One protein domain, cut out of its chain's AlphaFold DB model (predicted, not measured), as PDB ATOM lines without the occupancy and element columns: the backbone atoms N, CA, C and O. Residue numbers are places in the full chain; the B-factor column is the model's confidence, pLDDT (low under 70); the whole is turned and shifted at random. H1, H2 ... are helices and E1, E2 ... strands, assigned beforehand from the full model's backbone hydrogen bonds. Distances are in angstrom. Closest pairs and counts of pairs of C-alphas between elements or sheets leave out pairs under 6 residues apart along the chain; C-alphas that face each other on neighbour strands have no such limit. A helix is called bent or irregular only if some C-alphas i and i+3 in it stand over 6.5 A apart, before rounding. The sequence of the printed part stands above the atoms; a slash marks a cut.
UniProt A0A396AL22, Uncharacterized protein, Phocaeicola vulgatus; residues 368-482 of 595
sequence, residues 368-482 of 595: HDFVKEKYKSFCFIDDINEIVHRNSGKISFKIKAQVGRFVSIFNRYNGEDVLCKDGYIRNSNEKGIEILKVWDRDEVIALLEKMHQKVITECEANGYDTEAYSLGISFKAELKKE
ATOM      1  N   HIS A 368     -28.726 -10.490   4.167       82.06
ATOM      2  CA  HIS A 368     -28.863  -9.033   3.957       82.06
ATOM      3  C   HIS A 368     -30.207  -8.472   4.426       82.06
ATOM      4  O   HIS A 368     -30.231  -7.489   5.168       82.06
ATOM      5  N   ASP A 369     -31.317  -9.077   4.001       81.25
ATOM      6  CA  ASP A 369     -32.656  -8.597   4.361       81.25
ATOM      7  C   ASP A 369     -32.956  -8.834   5.845       81.25
ATOM      8  O   ASP A 369     -33.502  -7.950   6.509       81.25
ATOM      9  N   PHE A 370     -32.508  -9.970   6.389       86.56
ATOM     10  CA  PHE A 370     -32.610 -10.280   7.815       86.56
ATOM     11  C   PHE A 370     -31.870  -9.254   8.671       86.56
ATOM     12  O   PHE A 370     -32.459  -8.641   9.560       86.56
ATOM     13  N   VAL A 371     -30.596  -9.001   8.369       86.88
ATOM     14  CA  VAL A 371     -29.780  -8.018   9.088       86.88
ATOM     15  C   VAL A 371     -30.363  -6.620   8.926       86.88
ATOM     16  O   VAL A 371     -30.466  -5.887   9.906       86.88
ATOM     17  N   LYS A 372     -30.820  -6.244   7.729       85.75
ATOM     18  CA  LYS A 372     -31.449  -4.939   7.494       85.75
ATOM     19  C   LYS A 372     -32.718  -4.730   8.322       85.75
ATOM     20  O   LYS A 372     -32.962  -3.609   8.766       85.75
ATOM     21  N   GLU A 373     -33.509  -5.776   8.539       87.88
ATOM     22  CA  GLU A 373     -34.687  -5.721   9.408       87.88
ATOM     23  C   GLU A 373     -34.305  -5.719  10.899       87.88
ATOM     24  O   GLU A 373     -34.923  -5.014  11.697       87.88
ATOM     25  N   LYS A 374     -33.284  -6.495  11.287       91.12
ATOM     26  CA  LYS A 374     -33.009  -6.838  12.691       91.12
ATOM     27  C   LYS A 374     -31.847  -6.100  13.343       91.12
ATOM     28  O   LYS A 374     -31.759  -6.151  14.566       91.12
ATOM     29  N   TYR A 375     -30.987  -5.384  12.620       90.88
ATOM     30  CA  TYR A 375     -29.752  -4.834  13.205       90.88
ATOM     31  C   TYR A 375     -29.974  -3.933  14.429       90.88
ATOM     32  O   TYR A 375     -29.169  -3.951  15.354       90.88
ATOM     33  N   LYS A 376     -31.087  -3.189  14.485       92.38
ATOM     34  CA  LYS A 376     -31.447  -2.355  15.649       92.38
ATOM     35  C   LYS A 376     -31.881  -3.152  16.881       92.38
ATOM     36  O   LYS A 376     -31.945  -2.596  17.970       92.38
ATOM     37  N   SER A 377     -32.197  -4.434  16.710       93.69
ATOM     38  CA  SER A 377     -32.560  -5.354  17.793       93.69
ATOM     39  C   SER A 377     -31.374  -6.144  18.349       93.69
ATOM     40  O   SER A 377     -31.514  -6.766  19.398       93.69
ATOM     41  N   PHE A 378     -30.208  -6.106  17.693       92.75
ATOM     42  CA  PHE A 378     -29.002  -6.723  18.236       92.75
ATOM     43  C   PHE A 378     -28.542  -5.955  19.478       92.75
ATOM     44  O   PHE A 378     -28.345  -4.741  19.431       92.75
ATOM     45  N   CYS A 379     -28.399  -6.681  20.587       95.75
ATOM     46  CA  CYS A 379     -27.982  -6.141  21.875       95.75
ATOM     47  C   CYS A 379     -26.540  -6.550  22.171       95.75
ATOM     48  O   CYS A 379     -26.255  -7.737  22.305       95.75
ATOM     49  N   PHE A 380     -25.644  -5.585  22.322       96.56
ATOM     50  CA  PHE A 380     -24.215  -5.781  22.585       96.56
ATOM     51  C   PHE A 380     -23.832  -5.449  24.036       96.56
ATOM     52  O   PHE A 380     -22.672  -5.187  24.320       96.56
ATOM     53  N   ILE A 381     -24.796  -5.408  24.967       97.31
ATOM     54  CA  ILE A 381     -24.544  -4.953  26.345       97.31
ATOM     55  C   ILE A 381     -23.535  -5.832  27.093       97.31
ATOM     56  O   ILE A 381     -22.676  -5.310  27.797       97.31
ATOM     57  N   ASP A 382     -23.611  -7.152  26.911       96.69
ATOM     58  CA  ASP A 382     -22.688  -8.091  27.550       96.69
ATOM     59  C   ASP A 382     -21.269  -7.905  27.003       96.69
ATOM     60  O   ASP A 382     -20.326  -7.786  27.778       96.69
ATOM     61  N   ASP A 383     -21.146  -7.762  25.679       96.69
ATOM     62  CA  ASP A 383     -19.879  -7.512  24.986       96.69
ATOM     63  C   ASP A 383     -19.253  -6.174  25.434       96.69
ATOM     64  O   ASP A 383     -18.054  -6.091  25.690       96.69
ATOM     65  N   ILE A 384     -20.069  -5.125  25.604       97.50
ATOM     66  CA  ILE A 384     -19.619  -3.828  26.130       97.50
ATOM     67  C   ILE A 384     -19.098  -3.974  27.563       97.50
ATOM     68  O   ILE A 384     -18.027  -3.460  27.867       97.50
ATOM     69  N   ASN A 385     -19.836  -4.658  28.440       96.00
ATOM     70  CA  ASN A 385     -19.441  -4.833  29.840       96.00
ATOM     71  C   ASN A 385     -18.182  -5.703  29.991       96.00
ATOM     72  O   ASN A 385     -17.413  -5.499  30.932       96.00
ATOM     73  N   GLU A 386     -17.983  -6.668  29.089       96.69
ATOM     74  CA  GLU A 386     -16.809  -7.546  29.055       96.69
ATOM     75  C   GLU A 386     -15.554  -6.826  28.548       96.69
ATOM     76  O   GLU A 386     -14.473  -7.124  29.038       96.69
ATOM     77  N   ILE A 387     -15.680  -5.909  27.584       96.94
ATOM     78  CA  ILE A 387     -14.530  -5.370  26.833       96.94
ATOM     79  C   ILE A 387     -14.196  -3.931  27.223       96.94
ATOM     80  O   ILE A 387     -13.026  -3.568  27.300       96.94
ATOM     81  N   VAL A 388     -15.207  -3.083  27.420       96.44
ATOM     82  CA  VAL A 388     -15.006  -1.639  27.579       96.44
ATOM     83  C   VAL A 388     -14.774  -1.323  29.049       96.44
ATOM     84  O   VAL A 388     -15.703  -1.314  29.863       96.44
ATOM     85  N   HIS A 389     -13.525  -1.035  29.402       93.88
ATOM     86  CA  HIS A 389     -13.126  -0.761  30.781       93.88
ATOM     87  C   HIS A 389     -12.550   0.642  30.941       93.88
ATOM     88  O   HIS A 389     -12.748   1.286  31.981       93.88
ATOM     89  N   ARG A 390     -11.859   1.151  29.917       91.56
ATOM     90  CA  ARG A 390     -11.282   2.493  29.938       91.56
ATOM     91  C   ARG A 390     -12.372   3.550  29.742       91.56
ATOM     92  O   ARG A 390     -13.177   3.498  28.819       91.56
ATOM     93  N   ASN A 391     -12.383   4.555  30.619       90.56
ATOM     94  CA  ASN A 391     -13.412   5.604  30.652       90.56
ATOM     95  C   ASN A 391     -12.886   7.020  30.349       90.56
ATOM     96  O   ASN A 391     -13.654   7.982  30.388       90.56
ATOM     97  N   SER A 392     -11.587   7.151  30.079       92.50
ATOM     98  CA  SER A 392     -10.919   8.411  29.757       92.50
ATOM     99  C   SER A 392      -9.631   8.162  28.967       92.50
ATOM    100  O   SER A 392      -9.041   7.086  29.044       92.50
ATOM    101  N   GLY A 393      -9.204   9.162  28.198       92.44
ATOM    102  CA  GLY A 393      -8.049   9.104  27.304       92.44
ATOM    103  C   GLY A 393      -7.928  10.388  26.480       92.44
ATOM    104  O   GLY A 393      -8.772  11.282  26.586       92.44
ATOM    105  N   LYS A 394      -6.882  10.502  25.656       95.06
ATOM    106  CA  LYS A 394      -6.696  11.661  24.758       95.06
ATOM    107  C   LYS A 394      -7.514  11.558  23.470       95.06
ATOM    108  O   LYS A 394      -7.778  12.579  22.831       95.06
ATOM    109  N   ILE A 395      -7.971  10.356  23.136       96.88
ATOM    110  CA  ILE A 395      -8.927  10.083  22.066       96.88
ATOM    111  C   ILE A 395     -10.073   9.221  22.590       96.88
ATOM    112  O   ILE A 395      -9.913   8.466  23.545       96.88
ATOM    113  N   SER A 396     -11.231   9.345  21.952       97.06
ATOM    114  CA  SER A 396     -12.345   8.416  22.105       97.06
ATOM    115  C   SER A 396     -12.878   8.003  20.739       97.06
ATOM    116  O   SER A 396     -12.652   8.674  19.733       97.06
ATOM    117  N   PHE A 397     -13.611   6.902  20.708       97.81
ATOM    118  CA  PHE A 397     -14.212   6.339  19.517       97.81
ATOM    119  C   PHE A 397     -15.712   6.203  19.719       97.81
ATOM    120  O   PHE A 397     -16.171   5.660  20.728       97.81
ATOM    121  N   LYS A 398     -16.480   6.665  18.732       95.88
ATOM    122  CA  LYS A 398     -17.887   6.276  18.578       95.88
ATOM    123  C   LYS A 398     -17.983   5.186  17.516       95.88
ATOM    124  O   LYS A 398     -17.314   5.280  16.489       95.88
ATOM    125  N   ILE A 399     -18.829   4.184  17.728       96.25
ATOM    126  CA  ILE A 399     -19.047   3.109  16.751       96.25
ATOM    127  C   ILE A 399     -20.316   3.406  15.957       96.25
ATOM    128  O   ILE A 399     -21.396   3.576  16.524       96.25
ATOM    129  N   LYS A 400     -20.173   3.472  14.635       94.12
ATOM    130  CA  LYS A 400     -21.261   3.613  13.671       94.12
ATOM    131  C   LYS A 400     -21.611   2.274  13.056       94.12
ATOM    132  O   LYS A 400     -20.715   1.504  12.722       94.12
ATOM    133  N   ALA A 401     -22.895   2.061  12.825       89.44
ATOM    134  CA  ALA A 401     -23.395   0.960  12.022       89.44
ATOM    135  C   ALA A 401     -23.870   1.487  10.665       89.44
ATOM    136  O   ALA A 401     -24.615   2.466  10.589       89.44
ATOM    137  N   GLN A 402     -23.460   0.829   9.586       83.69
ATOM    138  CA  GLN A 402     -23.922   1.130   8.236       83.69
ATOM    139  C   GLN A 402     -24.516  -0.125   7.601       83.69
ATOM    140  O   GLN A 402     -23.843  -1.148   7.501       83.69
ATOM    141  N   VAL A 403     -25.766  -0.023   7.146       75.06
ATOM    142  CA  VAL A 403     -26.547  -1.129   6.576       75.06
ATOM    143  C   VAL A 403     -26.773  -0.915   5.074       75.06
ATOM    144  O   VAL A 403     -27.211   0.157   4.652       75.06
ATOM    145  N   GLY A 404     -26.522  -1.952   4.267       58.47
ATOM    146  CA  GLY A 404     -26.708  -1.977   2.807       58.47
ATOM    147  C   GLY A 404     -25.448  -1.684   1.971       58.47
ATOM    148  O   GLY A 404     -24.442  -1.198   2.475       58.47
ATOM    149  N   ARG A 405     -25.509  -1.970   0.655       43.81
ATOM    150  CA  ARG A 405     -24.385  -1.824  -0.311       43.81
ATOM    151  C   ARG A 405     -24.182  -0.412  -0.882       43.81
ATOM    152  O   ARG A 405     -23.282  -0.207  -1.686       43.81
ATOM    153  N   PHE A 406     -25.011   0.562  -0.509       35.22
ATOM    154  CA  PHE A 406     -24.968   1.916  -1.066       35.22
ATOM    155  C   PHE A 406     -24.687   2.937   0.036       35.22
ATOM    156  O   PHE A 406     -25.480   3.095   0.963       35.22
ATOM    157  N   VAL A 407     -23.593   3.692  -0.099       36.50
ATOM    158  CA  VAL A 407     -23.455   4.976   0.597       36.50
ATOM    159  C   VAL A 407     -24.544   5.882   0.025       36.50
ATOM    160  O   VAL A 407     -24.445   6.370  -1.099       36.50
ATOM    161  N   SER A 408     -25.632   6.071   0.769       34.53
ATOM    162  CA  SER A 408     -26.646   7.066   0.431       34.53
ATOM    163  C   SER A 408     -26.022   8.458   0.553       34.53
ATOM    164  O   SER A 408     -26.011   9.072   1.617       34.53
ATOM    165  N   ILE A 409     -25.527   8.987  -0.567       33.94
ATOM    166  CA  ILE A 409     -25.058  10.378  -0.698       33.94
ATOM    167  C   ILE A 409     -26.229  11.371  -0.465       33.94
ATOM    168  O   ILE A 409     -26.021  12.574  -0.317       33.94
ATOM    169  N   PHE A 410     -27.472  10.877  -0.374       33.66
ATOM    170  CA  PHE A 410     -28.696  11.667  -0.235       33.66
ATOM    171  C   PHE A 410     -29.204  11.841   1.210       33.66
ATOM    172  O   PHE A 410     -30.138  12.610   1.412       33.66
ATOM    173  N   ASN A 411     -28.587  11.220   2.226       39.91
ATOM    174  CA  ASN A 411     -29.090  11.256   3.613       39.91
ATOM    175  C   ASN A 411     -28.284  12.143   4.585       39.91
ATOM    176  O   ASN A 411     -28.151  11.813   5.759       39.91
ATOM    177  N   ARG A 412     -27.803  13.322   4.160       43.34
ATOM    178  CA  ARG A 412     -27.118  14.275   5.071       43.34
ATOM    179  C   ARG A 412     -28.004  14.879   6.181       43.34
ATOM    180  O   ARG A 412     -27.496  15.647   6.988       43.34
ATOM    181  N   TYR A 413     -29.298  14.548   6.242       47.06
ATOM    182  CA  TYR A 413     -30.261  15.181   7.156       47.06
ATOM    183  C   TYR A 413     -30.918  14.237   8.184       47.06
ATOM    184  O   TYR A 413     -31.675  14.719   9.020       47.06
ATOM    185  N   ASN A 414     -30.618  12.928   8.180       59.19
ATOM    186  CA  ASN A 414     -31.367  11.937   8.977       59.19
ATOM    187  C   ASN A 414     -30.605  11.307  10.161       59.19
ATOM    188  O   ASN A 414     -31.081  10.321  10.714       59.19
ATOM    189  N   GLY A 415     -29.476  11.880  10.595       70.50
ATOM    190  CA  GLY A 415     -28.696  11.328  11.714       70.50
ATOM    191  C   GLY A 415     -27.963  10.035  11.343       70.50
ATOM    192  O   GLY A 415     -28.115   9.513  10.239       70.50
ATOM    193  N   GLU A 416     -27.131   9.540  12.252       87.62
ATOM    194  CA  GLU A 416     -26.230   8.402  12.043       87.62
ATOM    195  C   GLU A 416     -26.644   7.255  12.965       87.62
ATOM    196  O   GLU A 416     -26.906   7.497  14.139       87.62
ATOM    197  N   ASP A 417     -26.702   6.016  12.478       92.69
ATOM    198  CA  ASP A 417     -26.948   4.873  13.361       92.69
ATOM    199  C   ASP A 417     -25.660   4.543  14.141       92.69
ATOM    200  O   ASP A 417     -24.603   4.279  13.560       92.69
ATOM    201  N   VAL A 418     -25.739   4.617  15.468       95.06
ATOM    202  CA  VAL A 418     -24.604   4.553  16.400       95.06
ATOM    203  C   VAL A 418     -24.878   3.571  17.532       95.06
ATOM    204  O   VAL A 418     -26.025   3.395  17.943       95.06
ATOM    205  N   LEU A 419     -23.821   2.944  18.049       97.56
ATOM    206  CA  LEU A 419     -23.907   2.082  19.225       97.56
ATOM    207  C   LEU A 419     -24.082   2.924  20.497       97.56
ATOM    208  O   LEU A 419     -23.310   3.852  20.764       97.56
ATOM    209  N   CYS A 420     -25.090   2.588  21.293       97.25
ATOM    210  CA  CYS A 420     -25.397   3.239  22.560       97.25
ATOM    211  C   CYS A 420     -24.930   2.409  23.763       97.25
ATOM    212  O   CYS A 420     -24.694   1.206  23.662       97.25
ATOM    213  N   LYS A 421     -24.801   3.058  24.927       95.94
ATOM    214  CA  LYS A 421     -24.397   2.406  26.188       95.94
ATOM    215  C   LYS A 421     -25.364   1.321  26.660       95.94
ATOM    216  O   LYS A 421     -24.978   0.484  27.462       95.94
ATOM    217  N   ASP A 422     -26.610   1.350  26.194       95.62
ATOM    218  CA  ASP A 422     -27.610   0.313  26.460       95.62
ATOM    219  C   ASP A 422     -27.395  -0.955  25.611       95.62
ATOM    220  O   ASP A 422     -28.161  -1.908  25.732       95.62
ATOM    221  N   GLY A 423     -26.364  -0.970  24.761       96.44
ATOM    222  CA  GLY A 423     -26.015  -2.086  23.894       96.44
ATOM    223  C   GLY A 423     -26.740  -2.094  22.555       96.44
ATOM    224  O   GLY A 423     -26.454  -2.973  21.752       96.44
ATOM    225  N   TYR A 424     -27.641  -1.151  22.275       97.12
ATOM    226  CA  TYR A 424     -28.405  -1.142  21.026       97.12
ATOM    227  C   TYR A 424     -27.882  -0.112  20.027       97.12
ATOM    228  O   TYR A 424     -27.279   0.903  20.385       97.12
ATOM    229  N   ILE A 425     -28.153  -0.361  18.746       96.00
ATOM    230  CA  ILE A 425     -27.889   0.588  17.663       96.00
ATOM    231  C   ILE A 425     -29.103   1.505  17.505       96.00
ATOM    232  O   ILE A 425     -30.210   1.044  17.211       96.00
ATOM    233  N   ARG A 426     -28.891   2.811  17.657       94.50
ATOM    234  CA  ARG A 426     -29.943   3.835  17.584       94.50
ATOM    235  C   ARG A 426     -29.543   4.957  16.646       94.50
ATOM    236  O   ARG A 426     -28.358   5.202  16.435       94.50
ATOM    237  N   ASN A 427     -30.523   5.660  16.095       92.19
ATOM    238  CA  ASN A 427     -30.230   6.824  15.272       92.19
ATOM    239  C   ASN A 427     -29.805   8.007  16.156       92.19
ATOM    240  O   ASN A 427     -30.482   8.321  17.131       92.19
ATOM    241  N   SER A 428     -28.735   8.712  15.789       89.31
ATOM    242  CA  SER A 428     -28.145   9.798  16.583       89.31
ATOM    243  C   SER A 428     -29.088  10.976  16.851       89.31
ATOM    244  O   SER A 428     -28.807  11.790  17.727       89.31
ATOM    245  N   ASN A 429     -30.173  11.108  16.082       88.69
ATOM    246  CA  ASN A 429     -31.184  12.149  16.269       88.69
ATOM    247  C   ASN A 429     -32.296  11.743  17.253       88.69
ATOM    248  O   ASN A 429     -33.154  12.570  17.577       88.69
ATOM    249  N   GLU A 430     -32.326  10.490  17.714       89.06
ATOM    250  CA  GLU A 430     -33.265  10.038  18.741       89.06
ATOM    251  C   GLU A 430     -33.008  10.777  20.066       89.06
ATOM    252  O   GLU A 430     -31.872  10.985  20.494       89.06
ATOM    253  N   LYS A 431     -34.081  11.205  20.738       89.00
ATOM    254  CA  LYS A 431     -33.977  11.926  22.013       89.00
ATOM    255  C   LYS A 431     -33.684  10.959  23.158       89.00
ATOM    256  O   LYS A 431     -34.342   9.933  23.273       89.00
ATOM    257  N   GLY A 432     -32.780  11.355  24.056       88.94
ATOM    258  CA  GLY A 432     -32.505  10.627  25.299       88.94
ATOM    259  C   GLY A 432     -31.585   9.414  25.148       88.94
ATOM    260  O   GLY A 432     -31.493   8.621  26.077       88.94
ATOM    261  N   ILE A 433     -30.913   9.265  24.004       93.44
ATOM    262  CA  ILE A 433     -29.910   8.215  23.807       93.44
ATOM    263  C   ILE A 433     -28.568   8.613  24.432       93.44
ATOM    264  O   ILE A 433     -28.178   9.781  24.409       93.44
ATOM    265  N   GLU A 434     -27.822   7.623  24.923       95.56
ATOM    266  CA  GLU A 434     -26.434   7.793  25.351       95.56
ATOM    267  C   GLU A 434     -25.510   7.014  24.416       95.56
ATOM    268  O   GLU A 434     -25.455   5.787  24.464       95.56
ATOM    269  N   ILE A 435     -24.785   7.723  23.550       95.69
ATOM    270  CA  ILE A 435     -23.822   7.115  22.622       95.69
ATOM    271  C   ILE A 435     -22.657   6.519  23.423       95.69
ATOM    272  O   ILE A 435     -22.107   7.182  24.312       95.69
ATOM    273  N   LEU A 436     -22.274   5.281  23.105       97.06
ATOM    274  CA  LEU A 436     -21.105   4.641  23.697       97.06
ATOM    275  C   LEU A 436     -19.835   5.353  23.215       97.06
ATOM    276  O   LEU A 436     -19.647   5.575  22.018       97.06
ATOM    277  N   LYS A 437     -18.952   5.681  24.160       96.44
ATOM    278  CA  LYS A 437     -17.579   6.093  23.874       96.44
ATOM    279  C   LYS A 437     -16.639   4.998  24.346       96.44
ATOM    280  O   LYS A 437     -16.693   4.636  25.519       96.44
ATOM    281  N   VAL A 438     -15.777   4.537  23.455       97.50
ATOM    282  CA  VAL A 438     -14.677   3.619  23.773       97.50
ATOM    283  C   VAL A 438     -13.384   4.425  23.751       97.50
ATOM    284  O   VAL A 438     -13.222   5.279  22.883       97.50
ATOM    285  N   TRP A 439     -12.498   4.235  24.720       96.12
ATOM    286  CA  TRP A 439     -11.333   5.114  24.924       96.12
ATOM    287  C   TRP A 439      -9.999   4.452  24.588       96.12
ATOM    288  O   TRP A 439      -8.956   5.090  24.690       96.12
ATOM    289  N   ASP A 440     -10.036   3.184  24.197       94.44
ATOM    290  CA  ASP A 440      -8.863   2.375  23.921       94.44
ATOM    291  C   ASP A 440      -8.962   1.718  22.540       94.44
ATOM    292  O   ASP A 440     -10.036   1.267  22.139       94.44
ATOM    293  N   ARG A 441      -7.851   1.683  21.795       94.00
ATOM    294  CA  ARG A 441      -7.820   1.116  20.438       94.00
ATOM    295  C   ARG A 441      -8.017  -0.400  20.448       94.00
ATOM    296  O   ARG A 441      -8.721  -0.902  19.573       94.00
ATOM    297  N   ASP A 442      -7.468  -1.103  21.434       94.12
ATOM    298  CA  ASP A 442      -7.580  -2.558  21.529       94.12
ATOM    299  C   ASP A 442      -8.997  -2.955  21.960       94.12
ATOM    300  O   ASP A 442      -9.583  -3.873  21.383       94.12
ATOM    301  N   GLU A 443      -9.609  -2.195  22.880       96.94
ATOM    302  CA  GLU A 443     -11.029  -2.367  23.231       96.94
ATOM    303  C   GLU A 443     -11.946  -2.134  22.017       96.94
ATOM    304  O   GLU A 443     -12.923  -2.859  21.832       96.94
ATOM    305  N   VAL A 444     -11.638  -1.152  21.155       95.75
ATOM    306  CA  VAL A 444     -12.392  -0.927  19.908       95.75
ATOM    307  C   VAL A 444     -12.271  -2.116  18.963       95.75
ATOM    308  O   VAL A 444     -13.289  -2.556  18.434       95.75
ATOM    309  N   ILE A 445     -11.059  -2.630  18.736       92.12
ATOM    310  CA  ILE A 445     -10.832  -3.779  17.847       92.12
ATOM    311  C   ILE A 445     -11.604  -4.995  18.367       92.12
ATOM    312  O   ILE A 445     -12.417  -5.557  17.632       92.12
ATOM    313  N   ALA A 446     -11.437  -5.326  19.649       94.62
ATOM    314  CA  ALA A 446     -12.118  -6.451  20.282       94.62
ATOM    315  C   ALA A 446     -13.648  -6.309  20.230       94.62
ATOM    316  O   ALA A 446     -14.357  -7.273  19.934       94.62
ATOM    317  N   LEU A 447     -14.176  -5.102  20.468       96.31
ATOM    318  CA  LEU A 447     -15.614  -4.855  20.403       96.31
ATOM    319  C   LEU A 447     -16.146  -4.982  18.971       96.31
ATOM    320  O   LEU A 447     -17.179  -5.614  18.772       96.31
ATOM    321  N   LEU A 448     -15.450  -4.442  17.965       93.81
ATOM    322  CA  LEU A 448     -15.849  -4.587  16.558       93.81
ATOM    323  C   LEU A 448     -15.856  -6.061  16.125       93.81
ATOM    324  O   LEU A 448     -16.806  -6.493  15.469       93.81
ATOM    325  N   GLU A 449     -14.848  -6.838  16.525       89.88
ATOM    326  CA  GLU A 449     -14.780  -8.282  16.269       89.88
ATOM    327  C   GLU A 449     -15.956  -9.026  16.912       89.88
ATOM    328  O   GLU A 449     -16.645  -9.795  16.239       89.88
ATOM    329  N   LYS A 450     -16.257  -8.753  18.187       94.12
ATOM    330  CA  LYS A 450     -17.389  -9.366  18.904       94.12
ATOM    331  C   LYS A 450     -18.735  -8.970  18.316       94.12
ATOM    332  O   LYS A 450     -19.604  -9.826  18.155       94.12
ATOM    333  N   MET A 451     -18.899  -7.709  17.921       93.56
ATOM    334  CA  MET A 451     -20.099  -7.250  17.224       93.56
ATOM    335  C   MET A 451     -20.291  -8.003  15.906       93.56
ATOM    336  O   MET A 451     -21.386  -8.500  15.645       93.56
ATOM    337  N   HIS A 452     -19.236  -8.136  15.095       89.88
ATOM    338  CA  HIS A 452     -19.284  -8.915  13.857       89.88
ATOM    339  C   HIS A 452     -19.614 -10.385  14.118       89.88
ATOM    340  O   HIS A 452     -20.529 -10.917  13.488       89.88
ATOM    341  N   GLN A 453     -18.946 -11.014  15.085       89.81
ATOM    342  CA  GLN A 453     -19.189 -12.408  15.442       89.81
ATOM    343  C   GLN A 453     -20.619 -12.635  15.933       89.81
ATOM    344  O   GLN A 453     -21.235 -13.635  15.577       89.81
ATOM    345  N   LYS A 454     -21.186 -11.703  16.703       92.38
ATOM    346  CA  LYS A 454     -22.578 -11.784  17.150       92.38
ATOM    347  C   LYS A 454     -23.548 -11.766  15.974       92.38
ATOM    348  O   LYS A 454     -24.450 -12.596  15.928       92.38
ATOM    349  N   VAL A 455     -23.348 -10.865  15.007       90.81
ATOM    350  CA  VAL A 455     -24.182 -10.835  13.794       90.81
ATOM    351  C   VAL A 455     -24.048 -12.139  13.008       90.81
ATOM    352  O   VAL A 455     -25.065 -12.663  12.558       90.81
ATOM    353  N   ILE A 456     -22.833 -12.684  12.880       86.50
ATOM    354  CA  ILE A 456     -22.586 -13.980  12.228       86.50
ATOM    355  C   ILE A 456     -23.373 -15.090  12.930       86.50
ATOM    356  O   ILE A 456     -24.189 -15.748  12.289       86.50
ATOM    357  N   THR A 457     -23.211 -15.238  14.245       91.31
ATOM    358  CA  THR A 457     -23.886 -16.271  15.042       91.31
ATOM    359  C   THR A 457     -25.409 -16.171  14.942       91.31
ATOM    360  O   THR A 457     -26.081 -17.186  14.779       91.31
ATOM    361  N   GLU A 458     -25.975 -14.961  14.996       90.88
ATOM    362  CA  GLU A 458     -27.419 -14.748  14.831       90.88
ATOM    363  C   GLU A 458     -27.898 -15.119  13.422       90.88
ATOM    364  O   GLU A 458     -28.955 -15.731  13.260       90.88
ATOM    365  N   CYS A 459     -27.123 -14.792  12.387       87.69
ATOM    366  CA  CYS A 459     -27.444 -15.170  11.012       87.69
ATOM    367  C   CYS A 459     -27.395 -16.694  10.827       87.69
ATOM    368  O   CYS A 459     -28.349 -17.282  10.318       87.69
ATOM    369  N   GLU A 460     -26.340 -17.352  11.301       87.38
ATOM    370  CA  GLU A 460     -26.180 -18.808  11.223       87.38
ATOM    371  C   GLU A 460     -27.274 -19.550  11.999       87.38
ATOM    372  O   GLU A 460     -27.851 -20.514  11.487       87.38
ATOM    373  N   ALA A 461     -27.626 -19.073  13.198       90.12
ATOM    374  CA  ALA A 461     -28.705 -19.636  14.011       90.12
ATOM    375  C   ALA A 461     -30.079 -19.532  13.327       90.12
ATOM    376  O   ALA A 461     -30.942 -20.384  13.540       90.12
ATOM    377  N   ASN A 462     -30.275 -18.520  12.478       87.88
ATOM    378  CA  ASN A 462     -31.482 -18.346  11.667       87.88
ATOM    379  C   ASN A 462     -31.365 -18.972  10.261       87.88
ATOM    380  O   ASN A 462     -32.246 -18.775   9.424       87.88
ATOM    381  N   GLY A 463     -30.316 -19.762  10.010       83.62
ATOM    382  CA  GLY A 463     -30.145 -20.541   8.786       83.62
ATOM    383  C   GLY A 463     -29.627 -19.752   7.586       83.62
ATOM    384  O   GLY A 463     -29.767 -20.240   6.468       83.62
ATOM    385  N   TYR A 464     -29.046 -18.568   7.791       83.81
ATOM    386  CA  TYR A 464     -28.426 -17.774   6.730       83.81
ATOM    387  C   TYR A 464     -26.970 -18.186   6.486       83.81
ATOM    388  O   TYR A 464     -26.304 -18.731   7.369       83.81
ATOM    389  N   ASP A 465     -26.485 -17.924   5.275       74.69
ATOM    390  CA  ASP A 465     -25.102 -18.184   4.871       74.69
ATOM    391  C   ASP A 465     -24.238 -16.926   5.048       74.69
ATOM    392  O   ASP A 465     -24.410 -15.920   4.359       74.69
ATOM    393  N   THR A 466     -23.329 -16.983   6.016       73.44
ATOM    394  CA  THR A 466     -22.397 -15.916   6.410       73.44
ATOM    395  C   THR A 466     -21.007 -16.082   5.793       73.44
ATOM    396  O   THR A 466     -20.202 -15.153   5.875       73.44
ATOM    397  N   GLU A 467     -20.720 -17.236   5.178       66.94
ATOM    398  CA  GLU A 467     -19.432 -17.553   4.551       66.94
ATOM    399  C   GLU A 467     -19.418 -17.104   3.085       66.94
ATOM    400  O   GLU A 467     -18.444 -16.504   2.624       66.94
ATOM    401  N   ALA A 468     -20.511 -17.352   2.356       51.06
ATOM    402  CA  ALA A 468     -20.641 -17.018   0.937       51.06
ATOM    403  C   ALA A 468     -21.142 -15.584   0.692       51.06
ATOM    404  O   ALA A 468     -20.856 -14.979  -0.346       51.06
ATOM    405  N   TYR A 469     -21.883 -15.008   1.644       55.47
ATOM    406  CA  TYR A 469     -22.500 -13.688   1.509       55.47
ATOM    407  C   TYR A 469     -21.978 -12.722   2.576       55.47
ATOM    408  O   TYR A 469     -21.835 -13.064   3.745       55.47
ATOM    409  N   SER A 470     -21.759 -11.455   2.200       69.94
ATOM    410  CA  SER A 470     -21.475 -10.414   3.197       69.94
ATOM    411  C   SER A 470     -22.656 -10.244   4.157       69.94
ATOM    412  O   SER A 470     -23.796 -10.497   3.787       69.94
ATOM    413  N   LEU A 471     -22.431  -9.736   5.368       73.38
ATOM    414  CA  LEU A 471     -23.505  -9.583   6.363       73.38
ATOM    415  C   LEU A 471     -24.520  -8.475   6.027       73.38
ATOM    416  O   LEU A 471     -25.535  -8.335   6.698       73.38
ATOM    417  N   GLY A 472     -24.246  -7.630   5.027       74.88
ATOM    418  CA  GLY A 472     -25.092  -6.473   4.711       74.88
ATOM    419  C   GLY A 472     -25.040  -5.348   5.758       74.88
ATOM    420  O   GLY A 472     -25.776  -4.368   5.630       74.88
ATOM    421  N   ILE A 473     -24.153  -5.457   6.751       82.75
ATOM    422  CA  ILE A 473     -23.843  -4.450   7.769       82.75
ATOM    423  C   ILE A 473     -22.327  -4.304   7.920       82.75
ATOM    424  O   ILE A 473     -21.584  -5.274   7.782       82.75
ATOM    425  N   SER A 474     -21.875  -3.093   8.217       84.62
ATOM    426  CA  SER A 474     -20.496  -2.802   8.610       84.62
ATOM    427  C   SER A 474     -20.482  -1.927   9.856       84.62
ATOM    428  O   SER A 474     -21.358  -1.071  10.028       84.62
ATOM    429  N   PHE A 475     -19.488  -2.145  10.712       87.56
ATOM    430  CA  PHE A 475     -19.238  -1.318  11.882       87.56
ATOM    431  C   PHE A 475     -17.974  -0.497  11.654       87.56
ATOM    432  O   PHE A 475     -16.950  -1.022  11.224       87.56
ATOM    433  N   LYS A 476     -18.047   0.806  11.917       89.31
ATOM    434  CA  LYS A 476     -16.918   1.724  11.754       89.31
ATOM    435  C   LYS A 476     -16.721   2.522  13.029       89.31
ATOM    436  O   LYS A 476     -17.640   3.216  13.460       89.31
ATOM    437  N   ALA A 477     -15.522   2.474  13.598       92.75
ATOM    438  CA  ALA A 477     -15.155   3.403  14.656       92.75
ATOM    439  C   ALA A 477     -14.739   4.754  14.058       92.75
ATOM    440  O   ALA A 477     -13.995   4.829  13.080       92.75
ATOM    441  N   GLU A 478     -15.246   5.832  14.646       94.19
ATOM    442  CA  GLU A 478     -14.835   7.195  14.337       94.19
ATOM    443  C   GLU A 478     -14.134   7.808  15.535       94.19
ATOM    444  O   GLU A 478     -14.734   7.978  16.601       94.19
ATOM    445  N   LEU A 479     -12.869   8.153  15.316       96.12
ATOM    446  CA  LEU A 479     -12.014   8.812  16.285       96.12
ATOM    447  C   LEU A 479     -12.475  10.245  16.545       96.12
ATOM    448  O   LEU A 479     -12.820  10.994  15.624       96.12
ATOM    449  N   LYS A 480     -12.394  10.639  17.811       95.19
ATOM    450  CA  LYS A 480     -12.541  12.009  18.279       95.19
ATOM    451  C   LYS A 480     -11.412  12.361  19.247       95.19
ATOM    452  O   LYS A 480     -11.131  11.615  20.178       95.19
ATOM    453  N   LYS A 481     -10.810  13.535  19.063       95.81
ATOM    454  CA  LYS A 481      -9.863  14.137  20.009       95.81
ATOM    455  C   LYS A 481     -10.585  14.610  21.273       95.81
ATOM    456  O   LYS A 481     -11.566  15.350  21.192       95.81
ATOM    457  N   GLU A 482     -10.074  14.205  22.427       95.12
ATOM    458  CA  GLU A 482     -10.607  14.546  23.756       95.12
ATOM    459  C   GLU A 482      -9.544  15.225  24.642       95.12
ATOM    460  O   GLU A 482      -9.893  15.987  25.540       95.12
TER     461      GLU A 482
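Overview. This is residues 368 to 482 of the 595 residues of an uncharacterized protein of Phocaeicola vulgatus (UniProt A0A396AL22). A long two-stranded antiparallel ribbon, E1 and E4, has the long helix H3 running lengthwise over one face of it, nearer to E4 than to E1 with its residues 441 to 455, and a small hairpin of two short strands, E2 and E3, packs on E1 through E2. The short helix H2 packs on H3, H1 sits by the end of the ribbon where E1 ends and E4 begins, and residues 406 to 412, in the link from E1 to E2, stick out as a free loop. The printed part has 115 residues with three named helices and four named strands, in the order H1, H2, E1, E2, E3, H3, E4. The class is mixed, helices and strands. The whole is compact, with a radius of gyration of the C-alphas of 14.3 A, and the C-alphas span 41 by 34 by 23 A.

Along the chain. E1, residues 395 to 403, is 26.0 A long, from C-alpha 395 at (-8.927, 10.083, 22.066). E4, residues 473 to 481, is 26.3 A long and ends with C-alpha 481 at (-9.863, 14.137, 20.009). H3, residues 441 to 461, is 30.1 A long. E2 is residues 417 to 419 and E3 residues 425 to 427. H2 is residues 381 to 387. H1, residues 368 to 377, begins with C-alpha 368 at (-28.863, -9.033, 3.957); it is irregular, with C-alphas 373 and 376 7.8 A apart.

Arrangement. E1 and E4 are antiparallel at 157 degrees, with N 400 and O 476 at 2.8 A and N 478 and O 398 at 2.8 A, within hydrogen-bond range. The closest C-alphas of H3 and E4, Leu 448 and Phe 475, are 6.6 A apart. Those of E1 and E2, Lys 400 and Val 418, are 4.4 A apart. E2 and E3 form an antiparallel hairpin, with N 418 and O 426 at 2.9 A. H2 touches H3, which meets it with residues 443 to 451 alone, at a steep tilt of 41 degrees, opposite ways; the closest C-alphas are Ile 387 and Glu 443, 5.9 A. H1 and H3 only just touch, with 3 pairs of C-alphas within 8 A, the closest Val 371 and Cys 459 at 7.8 A; H3 touches H1 with residues 455 to 459 alone. The closest C-alphas of H1 and E3, Lys 376 and Ile 425, are 5.0 A apart. H1 and H2 are apart. Every O i to N i+4 pair is within hydrogen-bond range in H2 and H3, and 4 of 6 in H1.

Size, cuts and confidence. The C-alphas of Lys 394 and Gly 463, the two farthest apart, are 42.9 A apart. The printed part has no cut. The links E1 to E2, E3 to H3 and H3 to E4 are long. Mean pLDDT of the printed part is 85.6; residues 404 to 414 and 467 to 470 are under 70.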